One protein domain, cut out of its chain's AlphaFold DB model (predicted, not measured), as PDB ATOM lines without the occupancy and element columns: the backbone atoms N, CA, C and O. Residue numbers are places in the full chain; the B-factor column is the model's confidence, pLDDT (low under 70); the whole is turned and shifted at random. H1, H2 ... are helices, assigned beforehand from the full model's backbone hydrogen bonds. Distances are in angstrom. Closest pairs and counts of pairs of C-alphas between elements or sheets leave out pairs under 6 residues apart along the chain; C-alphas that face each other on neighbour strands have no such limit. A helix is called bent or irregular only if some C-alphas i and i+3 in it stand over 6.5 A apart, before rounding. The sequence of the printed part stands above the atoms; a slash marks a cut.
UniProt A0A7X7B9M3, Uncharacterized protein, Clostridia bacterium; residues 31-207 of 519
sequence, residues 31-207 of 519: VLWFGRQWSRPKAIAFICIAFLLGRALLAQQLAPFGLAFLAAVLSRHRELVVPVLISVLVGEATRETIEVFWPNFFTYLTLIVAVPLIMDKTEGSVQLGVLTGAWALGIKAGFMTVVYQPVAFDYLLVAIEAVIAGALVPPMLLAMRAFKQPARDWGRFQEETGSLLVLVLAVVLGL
ATOM      1  N   VAL A  31     164.029 193.849 113.737       58.69
ATOM      2  CA  VAL A  31     164.466 192.827 112.768       58.69
ATOM      3  C   VAL A  31     165.955 192.502 112.929       58.69
ATOM      4  O   VAL A  31     166.316 191.332 112.956       58.69
ATOM      5  N   LEU A  32     166.818 193.504 113.125       55.19
ATOM      6  CA  LEU A  32     168.242 193.305 113.418       55.19
ATOM      7  C   LEU A  32     168.467 192.621 114.768       55.19
ATOM      8  O   LEU A  32     169.337 191.764 114.871       55.19
ATOM      9  N   TRP A  33     167.690 192.963 115.797       56.69
ATOM     10  CA  TRP A  33     167.736 192.300 117.102       56.69
ATOM     11  C   TRP A  33     167.274 190.837 117.006       56.69
ATOM     12  O   TRP A  33     167.964 189.953 117.512       56.69
ATOM     13  N   PHE A  34     166.196 190.564 116.262       54.12
ATOM     14  CA  PHE A  34     165.746 189.211 115.914       54.12
ATOM     15  C   PHE A  34     166.816 188.439 115.122       54.12
ATOM     16  O   PHE A  34     167.116 187.294 115.457       54.12
ATOM     17  N   GLY A  35     167.467 189.067 114.138       55.72
ATOM     18  CA  GLY A  35     168.562 188.467 113.367       55.72
ATOM     19  C   GLY A  35     169.806 188.165 114.214       55.72
ATOM     20  O   GLY A  35     170.406 187.101 114.087       55.72
ATOM     21  N   ARG A  36     170.152 189.048 115.160       56.12
ATOM     22  CA  ARG A  36     171.266 188.849 116.109       56.12
ATOM     23  C   ARG A  36     170.970 187.770 117.154       56.12
ATOM     24  O   ARG A  36     171.888 187.208 117.750       56.12
ATOM     25  N   GLN A  37     169.693 187.480 117.388       59.31
ATOM     26  CA  GLN A  37     169.253 186.366 118.217       59.31
ATOM     27  C   GLN A  37     169.296 185.035 117.452       59.31
ATOM     28  O   GLN A  37     169.655 184.014 118.041       59.31
ATOM     29  N   TRP A  38     169.019 185.068 116.143       57.16
ATOM     30  CA  TRP A  38     169.135 183.930 115.226       57.16
ATOM     31  C   TRP A  38     170.585 183.430 115.108       57.16
ATOM     32  O   TRP A  38     170.829 182.228 115.078       57.16
ATOM     33  N   SER A  39     171.571 184.334 115.145       59.91
ATOM     34  CA  SER A  39     172.993 183.991 114.990       59.91
ATOM     35  C   SER A  39     173.662 183.382 116.232       59.91
ATOM     36  O   SER A  39     174.870 183.146 116.224       59.91
ATOM     37  N   ARG A  40     172.933 183.147 117.334       75.62
ATOM     38  CA  ARG A  40     173.506 182.464 118.508       75.62
ATOM     39  C   ARG A  40     173.703 180.975 118.189       75.62
ATOM     40  O   ARG A  40     172.765 180.352 117.699       75.62
ATOM     41  N   PRO A  41     174.838 180.350 118.562       75.38
ATOM     42  CA  PRO A  41     175.119 178.950 118.220       75.38
ATOM     43  C   PRO A  41     174.048 177.982 118.743       75.38
ATOM     44  O   PRO A  41     173.696 177.017 118.074       75.38
ATOM     45  N   LYS A  42     173.453 178.284 119.907       77.00
ATOM     46  CA  LYS A  42     172.322 177.517 120.448       77.00
ATOM     47  C   LYS A  42     171.064 177.653 119.586       77.00
ATOM     48  O   LYS A  42     170.413 176.653 119.329       77.00
ATOM     49  N   ALA A  43     170.737 178.861 119.119       80.75
ATOM     50  CA  ALA A  43     169.563 179.092 118.276       80.75
ATOM     51  C   ALA A  43     169.685 178.333 116.947       80.75
ATOM     52  O   ALA A  43     168.744 177.652 116.556       80.75
ATOM     53  N   ILE A  44     170.866 178.362 116.322       85.19
ATOM     54  CA  ILE A  44     171.153 177.603 115.095       85.19
ATOM     55  C   ILE A  44     170.906 176.103 115.312       85.19
ATOM     56  O   ILE A  44     170.231 175.480 114.501       85.19
ATOM     57  N   ALA A  45     171.361 175.537 116.435       85.50
ATOM     58  CA  ALA A  45     171.092 174.136 116.759       85.50
ATOM     59  C   ALA A  45     169.583 173.841 116.886       85.50
ATOM     60  O   ALA A  45     169.107 172.878 116.293       85.50
ATOM     61  N   PHE A  46     168.818 174.689 117.588       87.56
ATOM     62  CA  PHE A  46     167.356 174.551 117.689       87.56
ATOM     63  C   PHE A  46     166.663 174.613 116.323       87.56
ATOM     64  O   PHE A  46     165.712 173.877 116.093       87.56
ATOM     65  N   ILE A  47     167.149 175.459 115.419       89.81
ATOM     66  CA  ILE A  47     166.615 175.629 114.062       89.81
ATOM     67  C   ILE A  47     166.922 174.421 113.177       89.81
ATOM     68  O   ILE A  47     166.027 173.916 112.507       89.81
ATOM     69  N   CYS A  48     168.151 173.901 113.224       90.00
ATOM     70  CA  CYS A  48     168.504 172.674 112.513       90.00
ATOM     71  C   CYS A  48     167.688 171.475 113.018       90.00
ATOM     72  O   CYS A  48     167.173 170.706 112.213       90.00
ATOM     73  N   ILE A  49     167.529 171.339 114.340       90.88
ATOM     74  CA  ILE A  49     166.704 170.285 114.945       90.88
ATOM     75  C   ILE A  49     165.242 170.450 114.515       90.88
ATOM     76  O   ILE A  49     164.643 169.490 114.051       90.88
ATOM     77  N   ALA A  50     164.686 171.662 114.594       91.69
ATOM     78  CA  ALA A  50     163.319 171.962 114.168       91.69
ATOM     79  C   ALA A  50     163.056 171.584 112.704       91.69
ATOM     80  O   ALA A  50     162.043 170.961 112.403       91.69
ATOM     81  N   PHE A  51     163.984 171.923 111.806       92.56
ATOM     82  CA  PHE A  51     163.890 171.569 110.391       92.56
ATOM     83  C   PHE A  51     163.867 170.053 110.169       92.56
ATOM     84  O   PHE A  51     163.046 169.550 109.405       92.56
ATOM     85  N   LEU A  52     164.734 169.308 110.862       90.62
ATOM     86  CA  LEU A  52     164.770 167.847 110.756       90.62
ATOM     87  C   LEU A  52     163.521 167.203 111.369       90.62
ATOM     88  O   LEU A  52     162.974 166.276 110.784       90.62
ATOM     89  N   LEU A  53     163.018 167.724 112.490       89.62
ATOM     90  CA  LEU A  53     161.785 167.229 113.107       89.62
ATOM     91  C   LEU A  53     160.541 167.515 112.258       89.62
ATOM     92  O   LEU A  53     159.634 166.690 112.257       89.62
ATOM     93  N   GLY A  54     160.507 168.622 111.510       87.62
ATOM     94  CA  GLY A  54     159.453 168.881 110.520       87.62
ATOM     95  C   GLY A  54     159.492 167.919 109.327       87.62
ATOM     96  O   GLY A  54     158.474 167.655 108.712       87.62
ATOM     97  N   ARG A  55     160.651 167.330 109.010       87.50
ATOM     98  CA  ARG A  55     160.765 166.290 107.968       87.50
ATOM     99  C   ARG A  55     160.441 164.877 108.457       87.50
ATOM    100  O   ARG A  55     160.363 163.961 107.639       87.50
ATOM    101  N   ALA A  56     160.343 164.675 109.769       86.69
ATOM    102  CA  ALA A  56     160.223 163.357 110.374       86.69
ATOM    103  C   ALA A  56     158.774 162.846 110.299       86.69
ATOM    104  O   ALA A  56     157.958 163.125 111.176       86.69
ATOM    105  N   LEU A  57     158.482 162.065 109.257       81.25
ATOM    106  CA  LEU A  57     157.181 161.434 109.033       81.25
ATOM    107  C   LEU A  57     157.158 160.001 109.580       81.25
ATOM    108  O   LEU A  57     158.048 159.197 109.302       81.25
ATOM    109  N   LEU A  58     156.106 159.658 110.319       78.81
ATOM    110  CA  LEU A  58     155.763 158.282 110.672       78.81
ATOM    111  C   LEU A  58     154.771 157.736 109.641       78.81
ATOM    112  O   LEU A  58     153.800 158.412 109.293       78.81
ATOM    113  N   ALA A  59     155.006 156.513 109.159       71.81
ATOM    114  CA  ALA A  59     154.143 155.836 108.184       71.81
ATOM    115  C   ALA A  59     153.813 156.685 106.934       71.81
ATOM    116  O   ALA A  59     152.741 156.542 106.355       71.81
ATOM    117  N   GLN A  60     154.720 157.590 106.541       71.94
ATOM    118  CA  GLN A  60     154.573 158.536 105.422       71.94
ATOM    119  C   GLN A  60     153.399 159.535 105.526       71.94
ATOM    120  O   GLN A  60     153.168 160.275 104.575       71.94
ATOM    121  N   GLN A  61     152.662 159.586 106.644       74.81
ATOM    122  CA  GLN A  61     151.451 160.419 106.765       74.81
ATOM    123  C   GLN A  61     151.330 161.197 108.084       74.81
ATOM    124  O   GLN A  61     150.589 162.172 108.143       74.81
ATOM    125  N   LEU A  62     152.029 160.787 109.145       82.62
ATOM    126  CA  LEU A  62     151.877 161.362 110.487       82.62
ATOM    127  C   LEU A  62     153.117 162.193 110.847       82.62
ATOM    128  O   LEU A  62     154.227 161.659 110.822       82.62
ATOM    129  N   ALA A  63     152.947 163.448 111.273       86.94
ATOM    130  CA  ALA A  63     154.044 164.371 111.593       86.94
ATOM    131  C   ALA A  63     154.009 164.888 113.051       86.94
ATOM    132  O   ALA A  63     153.986 166.094 113.317       86.94
ATOM    133  N   PRO A  64     154.052 164.001 114.065       88.94
ATOM    134  CA  PRO A  64     153.862 164.411 115.456       88.94
ATOM    135  C   PRO A  64     155.074 165.137 116.071       88.94
ATOM    136  O   PRO A  64     154.935 165.822 117.090       88.94
ATOM    137  N   PHE A  65     156.274 164.988 115.496       90.81
ATOM    138  CA  PHE A  65     157.516 165.501 116.085       90.81
ATOM    139  C   PHE A  65     157.639 167.026 116.001       90.81
ATOM    140  O   PHE A  65     158.057 167.654 116.979       90.81
ATOM    141  N   GLY A  66     157.249 167.624 114.869       90.81
ATOM    142  CA  GLY A  66     157.250 169.077 114.676       90.81
ATOM    143  C   GLY A  66     156.366 169.788 115.703       90.81
ATOM    144  O   GLY A  66     156.827 170.701 116.398       90.81
ATOM    145  N   LEU A  67     155.134 169.294 115.888       91.69
ATOM    146  CA  LEU A  67     154.184 169.802 116.884       91.69
ATOM    147  C   LEU A  67     154.730 169.707 118.311       91.69
ATOM    148  O   LEU A  67     154.708 170.695 119.051       91.69
ATOM    149  N   ALA A  68     155.235 168.532 118.694       93.12
ATOM    150  CA  ALA A  68     155.737 168.301 120.041       93.12
ATOM    151  C   ALA A  68     156.910 169.236 120.381       93.12
ATOM    152  O   ALA A  68     156.987 169.785 121.486       93.12
ATOM    153  N   PHE A  69     157.806 169.464 119.417       92.38
ATOM    154  CA  PHE A  69     158.946 170.358 119.584       92.38
ATOM    155  C   PHE A  69     158.534 171.830 119.665       92.38
ATOM    156  O   PHE A  69     159.000 172.547 120.554       92.38
ATOM    157  N   LEU A  70     157.619 172.277 118.796       92.06
ATOM    158  CA  LEU A  70     157.090 173.642 118.827       92.06
ATOM    159  C   LEU A  70     156.425 173.949 120.175       92.06
ATOM    160  O   LEU A  70     156.693 174.995 120.770       92.06
ATOM    161  N   ALA A  71     155.612 173.022 120.688       90.81
ATOM    162  CA  ALA A  71     154.974 173.149 121.994       90.81
ATOM    163  C   ALA A  71     155.992 173.304 123.131       90.81
ATOM    164  O   ALA A  71     155.847 174.156 124.015       90.81
ATOM    165  N   ALA A  72     157.052 172.498 123.094       89.81
ATOM    166  CA  ALA A  72     158.096 172.533 124.098       89.81
ATOM    167  C   ALA A  72     158.855 173.881 124.060       89.81
ATOM    168  O   ALA A  72     159.054 174.517 125.105       89.81
ATOM    169  N   VAL A  73     159.225 174.362 122.865       89.38
ATOM    170  CA  VAL A  73     159.895 175.663 122.675       89.38
ATOM    171  C   VAL A  73     158.997 176.817 123.122       89.38
ATOM    172  O   VAL A  73     159.468 177.711 123.821       89.38
ATOM    173  N   LEU A  74     157.701 176.778 122.815       88.62
ATOM    174  CA  LEU A  74     156.736 177.804 123.221       88.62
ATOM    175  C   LEU A  74     156.635 177.968 124.746       88.62
ATOM    176  O   LEU A  74     156.495 179.088 125.243       88.62
ATOM    177  N   SER A  75     156.761 176.870 125.496       84.81
ATOM    178  CA  SER A  75     156.748 176.880 126.965       84.81
ATOM    179  C   SER A  75     158.040 177.439 127.580       84.81
ATOM    180  O   SER A  75     157.992 178.112 128.612       84.81
ATOM    181  N   ARG A  76     159.212 177.174 126.980       82.25
ATOM    182  CA  ARG A  76     160.522 177.456 127.608       82.25
ATOM    183  C   ARG A  76     161.325 178.595 126.985       82.25
ATOM    184  O   ARG A  76     162.156 179.167 127.688       82.25
ATOM    185  N   HIS A  77     161.109 178.879 125.705       81.06
ATOM    186  CA  HIS A  77     161.900 179.780 124.868       81.06
ATOM    187  C   HIS A  77     160.996 180.541 123.888       81.06
ATOM    188  O   HIS A  77     161.076 180.355 122.670       81.06
ATOM    189  N   ARG A  78     160.134 181.424 124.415       81.12
ATOM    190  CA  ARG A  78     159.204 182.243 123.606       81.12
ATOM    191  C   ARG A  78     159.921 183.060 122.529       81.12
ATOM    192  O   ARG A  78     159.363 183.342 121.475       81.12
ATOM    193  N   GLU A  79     161.178 183.396 122.775       82.56
ATOM    194  CA  GLU A  79     162.042 184.150 121.886       82.56
ATOM    195  C   GLU A  79     162.514 183.353 120.646       82.56
ATOM    196  O   GLU A  79     162.881 183.957 119.639       82.56
ATOM    197  N   LEU A  80     162.468 182.013 120.678       84.19
ATOM    198  CA  LEU A  80     162.849 181.125 119.565       84.19
ATOM    199  C   LEU A  80     161.645 180.533 118.811       84.19
ATOM    200  O   LEU A  80     161.840 179.793 117.850       84.19
ATOM    201  N   VAL A  81     160.410 180.871 119.189       87.25
ATOM    202  CA  VAL A  81     159.192 180.284 118.595       87.25
ATOM    203  C   VAL A  81     159.084 180.566 117.100       87.25
ATOM    204  O   VAL A  81     158.867 179.646 116.325       87.25
ATOM    205  N   VAL A  82     159.271 181.822 116.681       88.62
ATOM    206  CA  VAL A  82     159.167 182.215 115.265       88.62
ATOM    207  C   VAL A  82     160.196 181.497 114.380       88.62
ATOM    208  O   VAL A  82     159.784 180.901 113.386       88.62
ATOM    209  N   PRO A  83     161.510 181.491 114.695       88.50
ATOM    210  CA  PRO A  83     162.467 180.782 113.852       88.50
ATOM    211  C   PRO A  83     162.254 179.264 113.862       88.50
ATOM    212  O   PRO A  83     162.419 178.632 112.821       88.50
ATOM    213  N   VAL A  84     161.849 178.673 114.993       89.94
ATOM    214  CA  VAL A  84     161.518 177.242 115.064       89.94
ATOM    215  C   VAL A  84     160.299 176.922 114.203       89.94
ATOM    216  O   VAL A  84     160.373 175.995 113.408       89.94
ATOM    217  N   LEU A  85     159.231 177.722 114.277       91.94
ATOM    218  CA  LEU A  85     158.039 177.568 113.440       91.94
ATOM    219  C   LEU A  85     158.392 177.586 111.950       91.94
ATOM    220  O   LEU A  85     158.009 176.676 111.222       91.94
ATOM    221  N   ILE A  86     159.148 178.594 111.504       91.94
ATOM    222  CA  ILE A  86     159.573 178.699 110.100       91.94
ATOM    223  C   ILE A  86     160.375 177.457 109.700       91.94
ATOM    224  O   ILE A  86     160.169 176.914 108.623       91.94
ATOM    225  N   SER A  87     161.259 176.982 110.573       91.50
ATOM    226  CA  SER A  87     162.109 175.823 110.289       91.50
ATOM    227  C   SER A  87     161.308 174.525 110.184       91.50
ATOM    228  O   SER A  87     161.545 173.761 109.253       91.50
ATOM    229  N   VAL A  88     160.345 174.293 111.089       92.44
ATOM    230  CA  VAL A  88     159.435 173.134 111.029       92.44
ATOM    231  C   VAL A  88     158.628 173.169 109.732       92.44
ATOM    232  O   VAL A  88     158.638 172.189 109.000       92.44
ATOM    233  N   LEU A  89     158.023 174.314 109.397       92.00
ATOM    234  CA  LEU A  89     157.219 174.470 108.180       92.00
ATOM    235  C   LEU A  89     158.032 174.264 106.898       92.00
ATOM    236  O   LEU A  89     157.559 173.636 105.959       92.00
ATOM    237  N   VAL A  90     159.263 174.780 106.845       91.88
ATOM    238  CA  VAL A  90     160.164 174.550 105.703       91.88
ATOM    239  C   VAL A  90     160.563 173.071 105.616       91.88
ATOM    240  O   VAL A  90     160.684 172.531 104.516       91.88
ATOM    241  N   GLY A  91     160.733 172.401 106.759       88.38
ATOM    242  CA  GLY A  91     160.955 170.958 106.829       88.38
ATOM    243  C   GLY A  91     159.783 170.168 106.246       88.38
ATOM    244  O   GLY A  91     159.983 169.397 105.308       88.38
ATOM    245  N   GLU A  92     158.572 170.426 106.738       87.81
ATOM    246  CA  GLU A  92     157.336 169.787 106.269       87.81
ATOM    247  C   GLU A  92     157.106 170.021 104.780       87.81
ATOM    248  O   GLU A  92     156.911 169.069 104.033       87.81
ATOM    249  N   ALA A  93     157.257 171.260 104.303       87.62
ATOM    250  CA  ALA A  93     157.084 171.602 102.892       87.62
ATOM    251  C   ALA A  93     158.039 170.849 101.946       87.62
ATOM    252  O   ALA A  93     157.791 170.785 100.745       87.62
ATOM    253  N   THR A  94     159.140 170.286 102.457       86.44
ATOM    254  CA  THR A  94     160.074 169.502 101.635       86.44
ATOM    255  C   THR A  94     159.597 168.061 101.405       86.44
ATOM    256  O   THR A  94     160.119 167.378 100.524       86.44
ATOM    257  N   ARG A  95     158.666 167.563 102.223       78.50
ATOM    258  CA  ARG A  95     158.328 166.134 102.329       78.50
ATOM    259  C   ARG A  95     156.831 165.855 102.247       78.50
ATOM    260  O   ARG A  95     156.446 164.842 101.671       78.50
ATOM    261  N   GLU A  96     156.010 166.715 102.831       77.25
ATOM    262  CA  GLU A  96     154.570 166.526 102.951       77.25
ATOM    263  C   GLU A  96     153.820 166.958 101.693       77.25
ATOM    264  O   GLU A  96     154.218 167.876 100.972       77.25
ATOM    265  N   THR A  97     152.687 166.302 101.447       77.06
ATOM    266  CA  THR A  97     151.731 166.750 100.438       77.06
ATOM    267  C   THR A  97     150.988 167.992 100.928       77.06
ATOM    268  O   THR A  97     150.858 168.253 102.127       77.06
ATOM    269  N   ILE A  98     150.442 168.754  99.977       79.31
ATOM    270  CA  ILE A  98     149.659 169.968 100.255       79.31
ATOM    271  C   ILE A  98     148.492 169.671 101.217       79.31
ATOM    272  O   ILE A  98     148.147 170.509 102.049       79.31
ATOM    273  N   GLU A  99     147.920 168.468 101.140       76.69
ATOM    274  CA  GLU A  99     146.788 168.032 101.961       76.69
ATOM    275  C   GLU A  99     147.126 167.912 103.453       76.69
ATOM    276  O   GLU A  99     146.281 168.229 104.288       76.69
ATOM    277  N   VAL A 100     148.363 167.532 103.791       78.81
ATOM    278  CA  VAL A 100     148.844 167.391 105.178       78.81
ATOM    279  C   VAL A 100     149.407 168.716 105.709       78.81
ATOM    280  O   VAL A 100     149.165 169.088 106.861       78.81
ATOM    281  N   PHE A 101     150.054 169.493 104.835       86.06
ATOM    282  CA  PHE A 101     150.709 170.752 105.192       86.06
ATOM    283  C   PHE A 101     149.745 171.807 105.764       86.06
ATOM    284  O   PHE A 101     150.034 172.442 106.779       86.06
ATOM    285  N   TRP A 102     148.580 172.020 105.139       87.94
ATOM    286  CA  TRP A 102     147.630 173.051 105.589       87.94
ATOM    287  C   TRP A 102     147.048 172.783 106.992       87.94
ATOM    288  O   TRP A 102     147.117 173.689 107.830       87.94
ATOM    289  N   PRO A 103     146.519 171.580 107.305       86.50
ATOM    290  CA  PRO A 103     146.101 171.233 108.663       86.50
ATOM    291  C   PRO A 103     147.207 171.454 109.706       86.50
ATOM    292  O   PRO A 103     146.938 171.999 110.783       86.50
ATOM    293  N   ASN A 104     148.454 171.088 109.388       87.19
ATOM    294  CA  ASN A 104     149.611 171.268 110.272       87.19
ATOM    295  C   ASN A 104     149.900 172.750 110.513       87.19
ATOM    296  O   ASN A 104     149.966 173.194 111.662       87.19
ATOM    297  N   PHE A 105     149.947 173.541 109.440       89.62
ATOM    298  CA  PHE A 105     150.157 174.984 109.495       89.62
ATOM    299  C   PHE A 105     149.134 175.694 110.395       89.62
ATOM    300  O   PHE A 105     149.513 176.473 111.278       89.62
ATOM    301  N   PHE A 106     147.840 175.399 110.224       89.12
ATOM    302  CA  PHE A 106     146.789 175.978 111.068       89.12
ATOM    303  C   PHE A 106     146.900 175.519 112.521       89.12
ATOM    304  O   PHE A 106     146.712 176.320 113.444       89.12
ATOM    305  N   THR A 107     147.258 174.256 112.747       89.88
ATOM    306  CA  THR A 107     147.473 173.733 114.097       89.88
ATOM    307  C   THR A 107     148.628 174.462 114.789       89.88
ATOM    308  O   THR A 107     148.472 174.899 115.927       89.88
ATOM    309  N   TYR A 108     149.751 174.696 114.106       90.94
ATOM    310  CA  TYR A 108     150.884 175.436 114.671       90.94
ATOM    311  C   TYR A 108     150.549 176.885 114.997       90.94
ATOM    312  O   TYR A 108     150.867 177.363 116.089       90.94
ATOM    313  N   LEU A 109     149.882 177.582 114.077       90.19
ATOM    314  CA  LEU A 109     149.525 178.983 114.268       90.19
ATOM    315  C   LEU A 109     148.556 179.157 115.443       90.19
ATOM    316  O   LEU A 109     148.748 180.031 116.290       90.19
ATOM    317  N   THR A 110     147.535 178.300 115.519       89.12
ATOM    318  CA  THR A 110     146.539 178.351 116.596       89.12
ATOM    319  C   THR A 110     147.129 177.928 117.940       89.12
ATOM    320  O   THR A 110     146.816 178.554 118.950       89.12
ATOM    321  N   LEU A 111     148.043 176.951 117.970       87.31
ATOM    322  CA  LEU A 111     148.716 176.507 119.194       87.31
ATOM    323  C   LEU A 111     149.550 177.628 119.840       87.31
ATOM    324  O   LEU A 111     149.534 177.778 121.063       87.31
ATOM    325  N   ILE A 112     150.231 178.450 119.030       87.12
ATOM    326  CA  ILE A 112     151.013 179.606 119.513       87.12
ATOM    327  C   ILE A 112     150.134 180.613 120.259       87.12
ATOM    328  O   ILE A 112     150.587 181.220 121.230       87.12
ATOM    329  N   VAL A 113     148.882 180.771 119.828       85.56
ATOM    330  CA  VAL A 113     147.903 181.654 120.475       85.56
ATOM    331  C   VAL A 113     147.252 180.969 121.680       85.56
ATOM    332  O   VAL A 113     147.063 181.601 122.714       85.56
ATOM    333  N   ALA A 114     146.947 179.676 121.583       82.44
ATOM    334  CA  ALA A 114     146.193 178.934 122.588       82.44
ATOM    335  C   ALA A 114     146.962 178.689 123.891       82.44
ATOM    336  O   ALA A 114     146.441 178.939 124.975       82.44
ATOM    337  N   VAL A 115     148.216 178.233 123.806       82.44
ATOM    338  CA  VAL A 115     149.024 177.894 124.992       82.44
ATOM    339  C   VAL A 115     149.175 179.069 125.972       82.44
ATOM    340  O   VAL A 115     148.932 178.852 127.157       82.44
ATOM    341  N   PRO A 116     149.524 180.304 125.551       78.31
ATOM    342  CA  PRO A 116     149.614 181.431 126.478       78.31
ATOM    343  C   PRO A 116     148.258 181.921 127.011       78.31
ATOM    344  O   PRO A 116     148.254 182.577 128.045       78.31
ATOM    345  N   LEU A 117     147.135 181.635 126.338       76.62
ATOM    346  CA  LEU A 117     145.790 182.005 126.810       76.62
ATOM    347  C   LEU A 117     145.232 181.012 127.833       76.62
ATOM    348  O   LEU A 117     144.507 181.401 128.742       76.62
ATOM    349  N   ILE A 118     145.547 179.728 127.666       75.44
ATOM    350  CA  ILE A 118     145.010 178.640 128.492       75.44
ATOM    351  C   ILE A 118     145.902 178.389 129.716       75.44
ATOM    352  O   ILE A 118     145.414 177.962 130.760       75.44
ATOM    353  N   MET A 119     147.210 178.655 129.614       68.12
ATOM    354  CA  MET A 119     148.172 178.386 130.683       68.12
ATOM    355  C   MET A 119     149.093 179.587 130.924       68.12
ATOM    356  O   MET A 119     150.018 179.848 130.155       68.12
ATOM    357  N   ASP A 120     148.886 180.276 132.049       62.22
ATOM    358  CA  ASP A 120     149.661 181.469 132.422       62.22
ATOM    359  C   ASP A 120     151.101 181.117 132.870       62.22
ATOM    360  O   ASP A 120     152.052 181.861 132.615       62.22
ATOM    361  N   LYS A 121     151.301 179.932 133.473       54.97
ATOM    362  CA  LYS A 121     152.620 179.346 133.788       54.97
ATOM    363  C   LYS A 121     152.576 177.817 133.709       54.97
ATOM    364  O   LYS A 121     151.892 177.155 134.481       54.97
ATOM    365  N   THR A 122     153.327 177.235 132.777       54.72
ATOM    366  CA  THR A 122     153.409 175.779 132.581       54.72
ATOM    367  C   THR A 122     154.393 175.142 133.570       54.72
ATOM    368  O   THR A 122     155.593 175.070 133.287       54.72
ATOM    369  N   GLU A 123     153.907 174.663 134.716       57.28
ATOM    370  CA  GLU A 123     154.714 173.829 135.624       57.28
ATOM    371  C   GLU A 123     154.570 172.326 135.313       57.28
ATOM    372  O   GLU A 123     155.551 171.583 135.392       57.28
ATOM    373  N   GLY A 124     153.399 171.881 134.836       71.00
ATOM    374  CA  GLY A 124     153.134 170.482 134.486       71.00
ATOM    375  C   GLY A 124     153.576 170.091 133.070       71.00
ATOM    376  O   GLY A 124     152.939 170.468 132.087       71.00
ATOM    377  N   SER A 125     154.615 169.257 132.954       81.38
ATOM    378  CA  SER A 125     155.093 168.722 131.663       81.38
ATOM    379  C   SER A 125     154.039 167.875 130.937       81.38
ATOM    380  O   SER A 125     153.936 167.931 129.716       81.38
ATOM    381  N   VAL A 126     153.247 167.106 131.691       85.38
ATOM    382  CA  VAL A 126     152.185 166.235 131.155       85.38
ATOM    383  C   VAL A 126     150.960 167.045 130.737       85.38
ATOM    384  O   VAL A 126     150.375 166.765 129.698       85.38
ATOM    385  N   GLN A 127     150.608 168.094 131.488       87.56
ATOM    386  CA  GLN A 127     149.484 168.978 131.151       87.56
ATOM    387  C   GLN A 127     149.692 169.654 129.793       87.56
ATOM    388  O   GLN A 127     148.762 169.715 128.993       87.56
ATOM    389  N   LEU A 128     150.924 170.091 129.501       87.69
ATOM    390  CA  LEU A 128     151.263 170.641 128.190       87.69
ATOM    391  C   LEU A 128     151.122 169.586 127.078       87.69
ATOM    392  O   LEU A 128     150.589 169.887 126.014       87.69
ATOM    393  N   GLY A 129     151.549 168.345 127.328       89.12
ATOM    394  CA  GLY A 129     151.364 167.233 126.390       89.12
ATOM    395  C   GLY A 129     149.892 166.935 126.099       89.12
ATOM    396  O   GLY A 129     149.488 166.871 124.944       89.12
ATOM    397  N   VAL A 130     149.055 166.851 127.133       90.62
ATOM    398  CA  VAL A 130     147.609 166.626 126.967       90.62
ATOM    399  C   VAL A 130     146.950 167.786 126.222       90.62
ATOM    400  O   VAL A 130     146.176 167.549 125.298       90.62
ATOM    401  N   LEU A 131     147.288 169.033 126.571       90.56
ATOM    402  CA  LEU A 131     146.760 170.218 125.894       90.56
ATOM    403  C   LEU A 131     147.122 170.216 124.406       90.56
ATOM    404  O   LEU A 131     146.262 170.447 123.566       90.56
ATOM    405  N   THR A 132     148.385 169.949 124.080       89.94
ATOM    406  CA  THR A 132     148.872 169.968 122.691       89.94
ATOM    407  C   THR A 132     148.250 168.863 121.846       89.94
ATOM    408  O   THR A 132     147.827 169.141 120.727       89.94
ATOM    409  N   GLY A 133     148.112 167.651 122.392       91.50
ATOM    410  CA  GLY A 133     147.406 166.557 121.728       91.50
ATOM    411  C   GLY A 133     145.925 166.872 121.511       91.50
ATOM    412  O   GLY A 133     145.438 166.794 120.387       91.50
ATOM    413  N   ALA A 134     145.211 167.314 122.551       91.81
ATOM    414  CA  ALA A 134     143.798 167.684 122.436       91.81
ATOM    415  C   ALA A 134     143.577 168.836 121.438       91.81
ATOM    416  O   ALA A 134     142.621 168.813 120.662       91.81
ATOM    417  N   TRP A 135     144.485 169.817 121.420       91.88
ATOM    418  CA  TRP A 135     144.446 170.933 120.480       91.88
ATOM    419  C   TRP A 135     144.665 170.473 119.037       91.88
ATOM    420  O   TRP A 135     143.900 170.847 118.151       91.88
ATOM    421  N   ALA A 136     145.669 169.624 118.804       91.19
ATOM    422  CA  ALA A 136     145.930 169.057 117.487       91.19
ATOM    423  C   ALA A 136     144.742 168.240 116.973       91.19
ATOM    424  O   ALA A 136     144.341 168.421 115.828       91.19
ATOM    425  N   LEU A 137     144.132 167.417 117.831       92.69
ATOM    426  CA  LEU A 137     142.935 166.657 117.481       92.69
ATOM    427  C   LEU A 137     141.790 167.583 117.059       92.69
ATOM    428  O   LEU A 137     141.217 167.393 115.991       92.69
ATOM    429  N   GLY A 138     141.481 168.604 117.865       91.56
ATOM    430  CA  GLY A 138     140.380 169.526 117.588       91.56
ATOM    431  C   GLY A 138     140.572 170.324 116.297       91.56
ATOM    432  O   GLY A 138     139.662 170.386 115.471       91.56
ATOM    433  N   ILE A 139     141.760 170.904 116.100       91.94
ATOM    434  CA  ILE A 139     142.042 171.748 114.932       91.94
ATOM    435  C   ILE A 139     142.168 170.917 113.659       91.94
ATOM    436  O   ILE A 139     141.545 171.270 112.660       91.94
ATOM    437  N   LYS A 140     142.917 169.805 113.669       89.69
ATOM    438  CA  LYS A 140     143.075 168.975 112.466       89.69
ATOM    439  C   LYS A 140     141.773 168.289 112.074       89.69
ATOM    440  O   LYS A 140     141.422 168.330 110.899       89.69
ATOM    441  N   ALA A 141     141.025 167.728 113.030       89.25
ATOM    442  CA  ALA A 141     139.729 167.121 112.730       89.25
ATOM    443  C   ALA A 141     138.736 168.169 112.210       89.25
ATOM    444  O   ALA A 141     138.074 167.927 111.208       89.25
ATOM    445  N   GLY A 142     138.674 169.352 112.836       88.44
ATOM    446  CA  GLY A 142     137.811 170.447 112.387       88.44
ATOM    447  C   GLY A 142     138.216 171.040 111.033       88.44
ATOM    448  O   GLY A 142     137.361 171.449 110.259       88.44
ATOM    449  N   PHE A 143     139.509 171.078 110.713       86.88
ATOM    450  CA  PHE A 143     139.972 171.512 109.397       86.88
ATOM    451  C   PHE A 143     139.644 170.467 108.327       86.88
ATOM    452  O   PHE A 143     139.138 170.816 107.261       86.88
ATOM    453  N   MET A 144     139.875 169.184 108.626       85.38
ATOM    454  CA  MET A 144     139.547 168.095 107.710       85.38
ATOM    455  C   MET A 144     138.052 168.014 107.419       85.38
ATOM    456  O   MET A 144     137.717 167.836 106.262       85.38
ATOM    457  N   THR A 145     137.164 168.198 108.404       86.94
ATOM    458  CA  THR A 145     135.702 168.155 108.184       86.94
ATOM    459  C   THR A 145     135.196 169.247 107.244       86.94
ATOM    460  O   THR A 145     134.207 169.044 106.543       86.94
ATOM    461  N   VAL A 146     135.822 170.427 107.278       86.00
ATOM    462  CA  VAL A 146     135.374 171.614 106.537       86.00
ATOM    463  C   VAL A 146     135.948 171.639 105.123       86.00
ATOM    464  O   VAL A 146     135.260 172.058 104.194       86.00
ATOM    465  N   VAL A 147     137.211 171.240 104.966       82.88
ATOM    466  CA  VAL A 147     137.960 171.403 103.710       82.88
ATOM    467  C   VAL A 147     137.967 170.126 102.880       82.88
ATOM    468  O   VAL A 147     137.871 170.187 101.656       82.88
ATOM    469  N   TYR A 148     138.064 168.976 103.538       76.25
ATOM    470  CA  TYR A 148     138.113 167.671 102.896       76.25
ATOM    471  C   TYR A 148     136.802 166.925 103.199       76.25
ATOM    472  O   TYR A 148     136.065 167.288 104.112       76.25
ATOM    473  N   GLN A 149     136.437 165.908 102.418       77.25
ATOM    474  CA  GLN A 149     135.363 164.983 102.808       77.25
ATOM    475  C   GLN A 149     136.007 163.728 103.408       77.25
ATOM    476  O   GLN A 149     136.198 162.753 102.680       77.25
ATOM    477  N   PRO A 150     136.422 163.760 104.692       81.56
ATOM    478  CA  PRO A 150     137.216 162.694 105.283       81.56
ATOM    479  C   PRO A 150     136.389 161.431 105.500       81.56
ATOM    480  O   PRO A 150     135.191 161.470 105.798       81.56
ATOM    481  N   VAL A 151     137.071 160.297 105.426       86.19
ATOM    482  CA  VAL A 151     136.538 158.989 105.805       86.19
ATOM    483  C   VAL A 151     136.825 158.752 107.294       86.19
ATOM    484  O   VAL A 151     137.691 159.387 107.895       86.19
ATOM    485  N   ALA A 152     136.123 157.808 107.928       86.94
ATOM    486  CA  ALA A 152     136.352 157.439 109.332       86.94
ATOM    487  C   ALA A 152     137.826 157.100 109.655       86.94
ATOM    488  O   ALA A 152     138.285 157.332 110.773       86.94
ATOM    489  N   PHE A 153     138.571 156.581 108.674       86.62
ATOM    490  CA  PHE A 153     139.990 156.260 108.808       86.62
ATOM    491  C   PHE A 153     140.872 157.506 109.017       86.62
ATOM    492  O   PHE A 153     141.802 157.457 109.819       86.62
ATOM    493  N   ASP A 154     140.542 158.638 108.396       86.38
ATOM    494  CA  ASP A 154     141.343 159.864 108.500       86.38
ATOM    495  C   ASP A 154     141.265 160.459 109.912       86.38
ATOM    496  O   ASP A 154     142.273 160.870 110.486       86.38
ATOM    497  N   TYR A 155     140.087 160.405 110.541       89.19
ATOM    498  CA  TYR A 155     139.935 160.797 111.947       89.19
ATOM    499  C   TYR A 155     140.727 159.898 112.892       89.19
ATOM    500  O   TYR A 155     141.266 160.383 113.888       89.19
ATOM    501  N   LEU A 156     140.809 158.597 112.593       90.50
ATOM    502  CA  LEU A 156     141.621 157.670 113.374       90.50
ATOM    503  C   LEU A 156     143.107 158.031 113.265       90.50
ATOM    504  O   LEU A 156     143.790 158.072 114.287       90.50
ATOM    505  N   LEU A 157     143.597 158.344 112.062       88.31
ATOM    506  CA  LEU A 157     144.977 158.788 111.857       88.31
ATOM    507  C   LEU A 157     145.276 160.089 112.606       88.31
ATOM    508  O   LEU A 157     146.265 160.153 113.334       88.31
ATOM    509  N   VAL A 158     144.393 161.089 112.516       90.94
ATOM    510  CA  VAL A 158     144.529 162.353 113.259       90.94
ATOM    511  C   VAL A 158     144.528 162.117 114.773       90.94
ATOM    512  O   VAL A 158     145.315 162.731 115.495       90.94
ATOM    513  N   ALA A 159     143.685 161.210 115.273       92.44
ATOM    514  CA  ALA A 159     143.659 160.847 116.689       92.44
ATOM    515  C   ALA A 159     144.963 160.176 117.138       92.44
ATOM    516  O   ALA A 159     145.508 160.538 118.183       92.44
ATOM    517  N   ILE A 160     145.494 159.245 116.342       92.38
ATOM    518  CA  ILE A 160     146.788 158.604 116.607       92.38
ATOM    519  C   ILE A 160     147.901 159.658 116.625       92.38
ATOM    520  O   ILE A 160     148.700 159.690 117.563       92.38
ATOM    521  N   GLU A 161     147.931 160.556 115.641       91.38
ATOM    522  CA  GLU A 161     148.930 161.619 115.567       91.38
ATOM    523  C   GLU A 161     148.887 162.540 116.787       91.38
ATOM    524  O   GLU A 161     149.921 162.827 117.387       91.38
ATOM    525  N   ALA A 162     147.687 162.965 117.187       93.19
ATOM    526  CA  ALA A 162     147.466 163.825 118.340       93.19
ATOM    527  C   ALA A 162     147.955 163.182 119.646       93.19
ATOM    528  O   ALA A 162     148.608 163.844 120.459       93.19
ATOM    529  N   VAL A 163     147.687 161.885 119.837       94.31
ATOM    530  CA  VAL A 163     148.163 161.128 121.004       94.31
ATOM    531  C   VAL A 163     149.688 161.042 121.008       94.31
ATOM    532  O   VAL A 163     150.308 161.319 122.036       94.31
ATOM    533  N   ILE A 164     150.307 160.713 119.869       92.56
ATOM    534  CA  ILE A 164     151.770 160.618 119.760       92.56
ATOM    535  C   ILE A 164     152.415 161.988 120.001       92.56
ATOM    536  O   ILE A 164     153.360 162.095 120.782       92.56
ATOM    537  N   ALA A 165     151.891 163.048 119.385       92.38
ATOM    538  CA  ALA A 165     152.437 164.391 119.522       92.38
ATOM    539  C   ALA A 165     152.350 164.893 120.971       92.38
ATOM    540  O   ALA A 165     153.336 165.401 121.506       92.38
ATOM    541  N   GLY A 166     151.217 164.666 121.647       92.12
ATOM    542  CA  GLY A 166     151.060 164.986 123.066       92.12
ATOM    543  C   GLY A 166     151.997 164.181 123.975       92.12
ATOM    544  O   GLY A 166     152.608 164.742 124.889       92.12
ATOM    545  N   ALA A 167     152.178 162.886 123.699       92.44
ATOM    546  CA  ALA A 167     153.086 162.012 124.447       92.44
ATOM    547  C   ALA A 167     154.574 162.370 124.260       92.44
ATOM    548  O   ALA A 167     155.386 162.117 125.151       92.44
ATOM    549  N   LEU A 168     154.937 162.990 123.132       92.00
ATOM    550  CA  LEU A 168     156.303 163.432 122.839       92.00
ATOM    551  C   LEU A 168     156.686 164.754 123.523       92.00
ATOM    552  O   LEU A 168     157.877 165.024 123.681       92.00
ATOM    553  N   VAL A 169     155.728 165.567 123.984       92.75
ATOM    554  CA  VAL A 169     156.036 166.862 124.624       92.75
ATOM    555  C   VAL A 169     156.881 166.723 125.899       92.75
ATOM    556  O   VAL A 169     157.878 167.446 126.007       92.75
ATOM    557  N   PRO A 170     156.571 165.833 126.868       90.31
ATOM    558  CA  PRO A 170     157.402 165.688 128.062       90.31
ATOM    559  C   PRO A 170     158.855 165.269 127.771       90.31
ATOM    560  O   PRO A 170     159.757 165.939 128.281       90.31
ATOM    561  N   PRO A 171     159.126 164.261 126.912       88.81
ATOM    562  CA  PRO A 171     160.483 163.972 126.451       88.81
ATOM    563  C   PRO A 171     161.172 165.181 125.803       88.81
ATOM    564  O   PRO A 171     162.314 165.478 126.141       88.81
ATOM    565  N   MET A 172     160.492 165.944 124.940       90.38
ATOM    566  CA  MET A 172     161.095 167.128 124.306       90.38
ATOM    567  C   MET A 172     161.446 168.219 125.328       90.38
ATOM    568  O   MET A 172     162.513 168.833 125.254       90.38
ATOM    569  N   LEU A 173     160.591 168.434 126.333       88.75
ATOM    570  CA  LEU A 173     160.873 169.340 127.450       88.75
ATOM    571  C   LEU A 173     162.092 168.894 128.263       88.75
ATOM    572  O   LEU A 173     162.901 169.743 128.651       88.75
ATOM    573  N   LEU A 174     162.233 167.592 128.519       86.75
ATOM    574  CA  LEU A 174     163.364 167.039 129.259       86.75
ATOM    575  C   LEU A 174     164.668 167.125 128.451       86.75
ATOM    576  O   LEU A 174     165.673 167.607 128.974       86.75
ATOM    577  N   ALA A 175     164.627 166.806 127.156       84.88
ATOM    578  CA  ALA A 175     165.767 166.948 126.251       84.88
ATOM    579  C   ALA A 175     166.268 168.405 126.188       84.88
ATOM    580  O   ALA A 175     167.469 168.670 126.241       84.88
ATOM    581  N   MET A 176     165.363 169.389 126.174       82.56
ATOM    582  CA  MET A 176     165.741 170.808 126.254       82.56
ATOM    583  C   MET A 176     166.362 171.217 127.590       82.56
ATOM    584  O   MET A 176     167.213 172.110 127.614       82.56
ATOM    585  N   ARG A 177     165.944 170.609 128.708       79.25
ATOM    586  CA  ARG A 177     166.600 170.836 130.007       79.25
ATOM    587  C   ARG A 177     168.030 170.310 129.976       79.25
ATOM    588  O   ARG A 177     168.921 171.033 130.419       79.25
ATOM    589  N   ALA A 178     168.254 169.142 129.371       74.69
ATOM    590  CA  ALA A 178     169.592 168.594 129.180       74.69
ATOM    591  C   ALA A 178     170.490 169.563 128.383       74.69
ATOM    592  O   ALA A 178     171.589 169.880 128.826       74.69
ATOM    593  N   PHE A 179     169.996 170.186 127.303       72.69
ATOM    594  CA  PHE A 179     170.765 171.193 126.544       72.69
ATOM    595  C   PHE A 179     171.164 172.456 127.337       72.69
ATOM    596  O   PHE A 179     172.063 173.191 126.913       72.69
ATOM    597  N   LYS A 180     170.503 172.755 128.466       72.12
ATOM    598  CA  LYS A 180     170.883 173.876 129.348       72.12
ATOM    599  C   LYS A 180     171.989 173.506 130.329       72.12
ATOM    600  O   LYS A 180     172.731 174.400 130.735       72.12
ATOM    601  N   GLN A 181     172.092 172.234 130.701       67.88
ATOM    602  CA  GLN A 181     173.123 171.752 131.609       67.88
ATOM    603  C   GLN A 181     174.494 171.756 130.912       67.88
ATOM    604  O   GLN A 181     174.568 171.584 129.688       67.88
ATOM    605  N   PRO A 182     175.594 171.975 131.655       60.53
ATOM    606  CA  PRO A 182     176.928 171.805 131.096       60.53
ATOM    607  C   PRO A 182     177.076 170.368 130.581       60.53
ATOM    608  O   PRO A 182     176.608 169.428 131.216       60.53
ATOM    609  N   ALA A 183     177.770 170.185 129.453       59.91
ATOM    610  CA  ALA A 183     177.905 168.885 128.778       59.91
ATOM    611  C   ALA A 183     178.506 167.759 129.653       59.91
ATOM    612  O   ALA A 183     178.488 166.599 129.258       59.91
ATOM    613  N   ARG A 184     179.064 168.101 130.823       54.94
ATOM    614  CA  ARG A 184     179.582 167.166 131.828       54.94
ATOM    615  C   ARG A 184     178.482 166.506 132.675       54.94
ATOM    616  O   ARG A 184     178.724 165.427 133.195       54.94
ATOM    617  N   ASP A 185     177.318 167.140 132.811       58.00
ATOM    618  CA  ASP A 185     176.186 166.637 133.605       58.00
ATOM    619  C   ASP A 185     175.117 165.932 132.750       58.00
ATOM    620  O   ASP A 185     174.118 165.458 133.279       58.00
ATOM    621  N   TRP A 186     175.319 165.831 131.432       57.69
ATOM    622  CA  TRP A 186     174.369 165.168 130.537       57.69
ATOM    623  C   TRP A 186     174.212 163.682 130.879       57.69
ATOM    624  O   TRP A 186     175.201 162.969 131.030       57.69
ATOM    625  N   GLY A 187     172.965 163.205 130.954       56.72
ATOM    626  CA  GLY A 187     172.670 161.785 131.171       56.72
ATOM    627  C   GLY A 187     172.853 161.334 132.621       56.72
ATOM    628  O   GLY A 187     173.026 160.144 132.885       56.72
ATOM    629  N   ARG A 188     172.812 162.269 133.580       57.34
ATOM    630  CA  ARG A 188     172.871 161.957 135.016       57.34
ATOM    631  C   ARG A 188     171.643 161.182 135.496       57.34
ATOM    632  O   ARG A 188     171.761 160.386 136.421       57.34
ATOM    633  N   PHE A 189     170.498 161.373 134.840       64.25
ATOM    634  CA  PHE A 189     169.252 160.657 135.110       64.25
ATOM    635  C   PHE A 189     168.860 159.778 133.919       64.25
ATOM    636  O   PHE A 189     168.944 160.213 132.771       64.25
ATOM    637  N   GLN A 190     168.378 158.557 134.184       68.88
ATOM    638  CA  GLN A 190     167.934 157.624 133.135       68.88
ATOM    639  C   GLN A 190     166.842 158.222 132.231       68.88
ATOM    640  O   GLN A 190     166.831 157.971 131.025       68.88
ATOM    641  N   GLU A 191     165.964 159.057 132.792       74.75
ATOM    642  CA  GLU A 191     164.900 159.741 132.052       74.75
ATOM    643  C   GLU A 191     165.453 160.718 131.000       74.75
ATOM    644  O   GLU A 191     164.946 160.778 129.877       74.75
ATOM    645  N   GLU A 192     166.526 161.451 131.322       77.44
ATOM    646  CA  GLU A 192     167.154 162.387 130.383       77.44
ATOM    647  C   GLU A 192     167.731 161.633 129.187       77.44
ATOM    648  O   GLU A 192     167.535 162.041 128.041       77.44
ATOM    649  N   THR A 193     168.375 160.493 129.428       74.25
ATOM    650  CA  THR A 193     168.976 159.706 128.353       74.25
ATOM    651  C   THR A 193     167.924 159.066 127.448       74.25
ATOM    652  O   THR A 193     168.110 159.040 126.231       74.25
ATOM    653  N   GLY A 194     166.784 158.639 128.003       78.94
ATOM    654  CA  GLY A 194     165.624 158.219 127.212       78.94
ATOM    655  C   GLY A 194     165.065 159.351 126.342       78.94
ATOM    656  O   GLY A 194     164.789 159.154 125.160       78.94
ATOM    657  N   SER A 195     164.969 160.570 126.883       84.44
ATOM    658  CA  SER A 195     164.491 161.732 126.122       84.44
ATOM    659  C   SER A 195     165.432 162.143 124.982       84.44
ATOM    660  O   SER A 195     164.979 162.481 123.887       84.44
ATOM    661  N   LEU A 196     166.746 162.042 125.203       82.88
ATOM    662  CA  LEU A 196     167.761 162.288 124.180       82.88
ATOM    663  C   LEU A 196     167.738 161.207 123.099       82.88
ATOM    664  O   LEU A 196     167.882 161.537 121.924       82.88
ATOM    665  N   LEU A 197     167.499 159.945 123.466       82.75
ATOM    666  CA  LEU A 197     167.304 158.858 122.506       82.75
ATOM    667  C   LEU A 197     166.118 159.147 121.575       82.75
ATOM    668  O   LEU A 197     166.265 159.040 120.359       82.75
ATOM    669  N   VAL A 198     164.971 159.566 122.121       86.56
ATOM    670  CA  VAL A 198     163.789 159.933 121.317       86.56
ATOM    671  C   VAL A 198     164.098 161.101 120.378       86.56
ATOM    672  O   VAL A 198     163.717 161.065 119.210       86.56
ATOM    673  N   LEU A 199     164.826 162.117 120.851       88.19
ATOM    674  CA  LEU A 199     165.235 163.246 120.014       88.19
ATOM    675  C   LEU A 199     166.172 162.814 118.878       88.19
ATOM    676  O   LEU A 199     165.971 163.215 117.735       88.19
ATOM    677  N   VAL A 200     167.183 161.993 119.176       85.56
ATOM    678  CA  VAL A 200     168.115 161.469 118.167       85.56
ATOM    679  C   VAL A 200     167.361 160.640 117.132       85.56
ATOM    680  O   VAL A 200     167.587 160.815 115.940       85.56
ATOM    681  N   LEU A 201     166.423 159.797 117.568       84.44
ATOM    682  CA  LEU A 201     165.579 159.013 116.672       84.44
ATOM    683  C   LEU A 201     164.748 159.910 115.741       84.44
ATOM    684  O   LEU A 201     164.732 159.683 114.534       84.44
ATOM    685  N   ALA A 202     164.114 160.953 116.282       86.38
ATOM    686  CA  ALA A 202     163.342 161.919 115.501       86.38
ATOM    687  C   ALA A 202     164.211 162.653 114.465       86.38
ATOM    688  O   ALA A 202     163.809 162.832 113.318       86.38
ATOM    689  N   VAL A 203     165.437 163.027 114.842       88.69
ATOM    690  CA  VAL A 203     166.409 163.649 113.933       88.69
ATOM    691  C   VAL A 203     166.819 162.690 112.809       88.69
ATOM    692  O   VAL A 203     166.892 163.106 111.657       88.69
ATOM    693  N   VAL A 204     167.054 161.412 113.118       85.00
ATOM    694  CA  VAL A 204     167.411 160.387 112.121       85.00
ATOM    695  C   VAL A 204     166.263 160.136 111.145       85.00
ATOM    696  O   VAL A 204     166.515 160.044 109.947       85.00
ATOM    697  N   LEU A 205     165.017 160.093 111.629       83.00
ATOM    698  CA  LEU A 205     163.820 160.011 110.781       83.00
ATOM    699  C   LEU A 205     163.721 161.205 109.816       83.00
ATOM    700  O   LEU A 205     163.362 161.035 108.655       83.00
ATOM    701  N   GLY A 206     164.090 162.408 110.269       81.56
ATOM    702  CA  GLY A 206     164.141 163.610 109.433       81.56
ATOM    703  C   GLY A 206     165.258 163.622 108.379       81.56
ATOM    704  O   GLY A 206     165.140 164.305 107.357       81.56
ATOM    705  N   LEU A 207     166.332 162.855 108.607       82.12
ATOM    706  CA  LEU A 207     167.506 162.705 107.730       82.12
ATOM    707  C   LEU A 207     167.317 161.632 106.651       82.12
ATOM    708  O   LEU A 207     168.279 161.036 106.163       82.12
TER     709      LEU A 207
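What this domain is: This is residues 31 to 207 of the 519 residues of an uncharacterized protein of Clostridia bacterium (UniProt A0A7X7B9M3). Helices cluster round one short helix, H3, in the core: H2, H4 and H5 make an up-and-down bundle of four with it, and the long hairpin of H6 and the bent H7 packs on it too. H8 crosses the second arm of H7, and short H1 lies farthest from the middle, touching no helix. The printed part has 177 residues with eight named helices, H1 to H8 along the chain, and no named strand; the class is all helix. It is compact, with a radius of gyration of the C-alphas of 15.8 A and spans of 52 by 40 by 36 A.

How they stand to each other: Start at the longest helix, H7, residues 152 to 180, assigned as one helix by its hydrogen bonds but bent, with C-alphas 167 and 170 6.7 A apart; its arms H7a, residues 152 to 167, and H7b, residues 170 to 180, stand at a tilt of 36 degrees, only just steep. H6, residues 125 to 147, forms a hairpin with H7a at a shallow tilt of 24 degrees, opposite ways; their closest C-alphas, Gly 129 and Gly 166, are 4.0 A apart. Next find the hub, H3, residues 64 to 76, whose residues 64 to 68 alone touch H7a; the closest C-alphas, Pro 64 and Ala 165, are 4.3 A apart. H2, residues 41 to 54, H3, H4, residues 78 to 93, and H5, residues 98 to 118, form the up-and-down bundle, each running against the one before. H3 and H4 are a hairpin at a shallow tilt of 12 degrees, with closest C-alphas Leu 74 and Val 81 5.8 A apart. H8, residues 190 to 206, touches H7b, about perpendicular at 81 degrees; the closest C-alphas, Pro 171 and Ser 195, are 4.6 A apart. H1, residues 31 to 38, is close to but not clearly touching H2; the closest C-alphas, Trp 38 and Ile 44, are 6.6 A apart. Each O i to N i+4 pair is within hydrogen-bond range in H1, H2, H3, H7a, H7b and H8, against 10 of 12 in H4, 13 of 17 in H5 and 18 of 19 in H6.

Where its parts are: Find C-alpha 152 at (136.352, 157.439, 109.332); from there H7a runs 23.0 A. H6 spans 32.9 A, and H5 29.9 A with a kink of 32 degrees near residue 112. H4 is irregular, with C-alphas 79 and 82 7.5 A apart. H8 runs 24.7 A to C-alpha 206 at (164.141, 163.610, 109.433).

The domain as a whole: The two farthest C-alphas, Gln 149 and Arg 184, are 52.9 A apart. The printed part has no cut and no long link. Look for pLDDT under 70 at residues 31 to 39, 119 to 123 and 181 to 190.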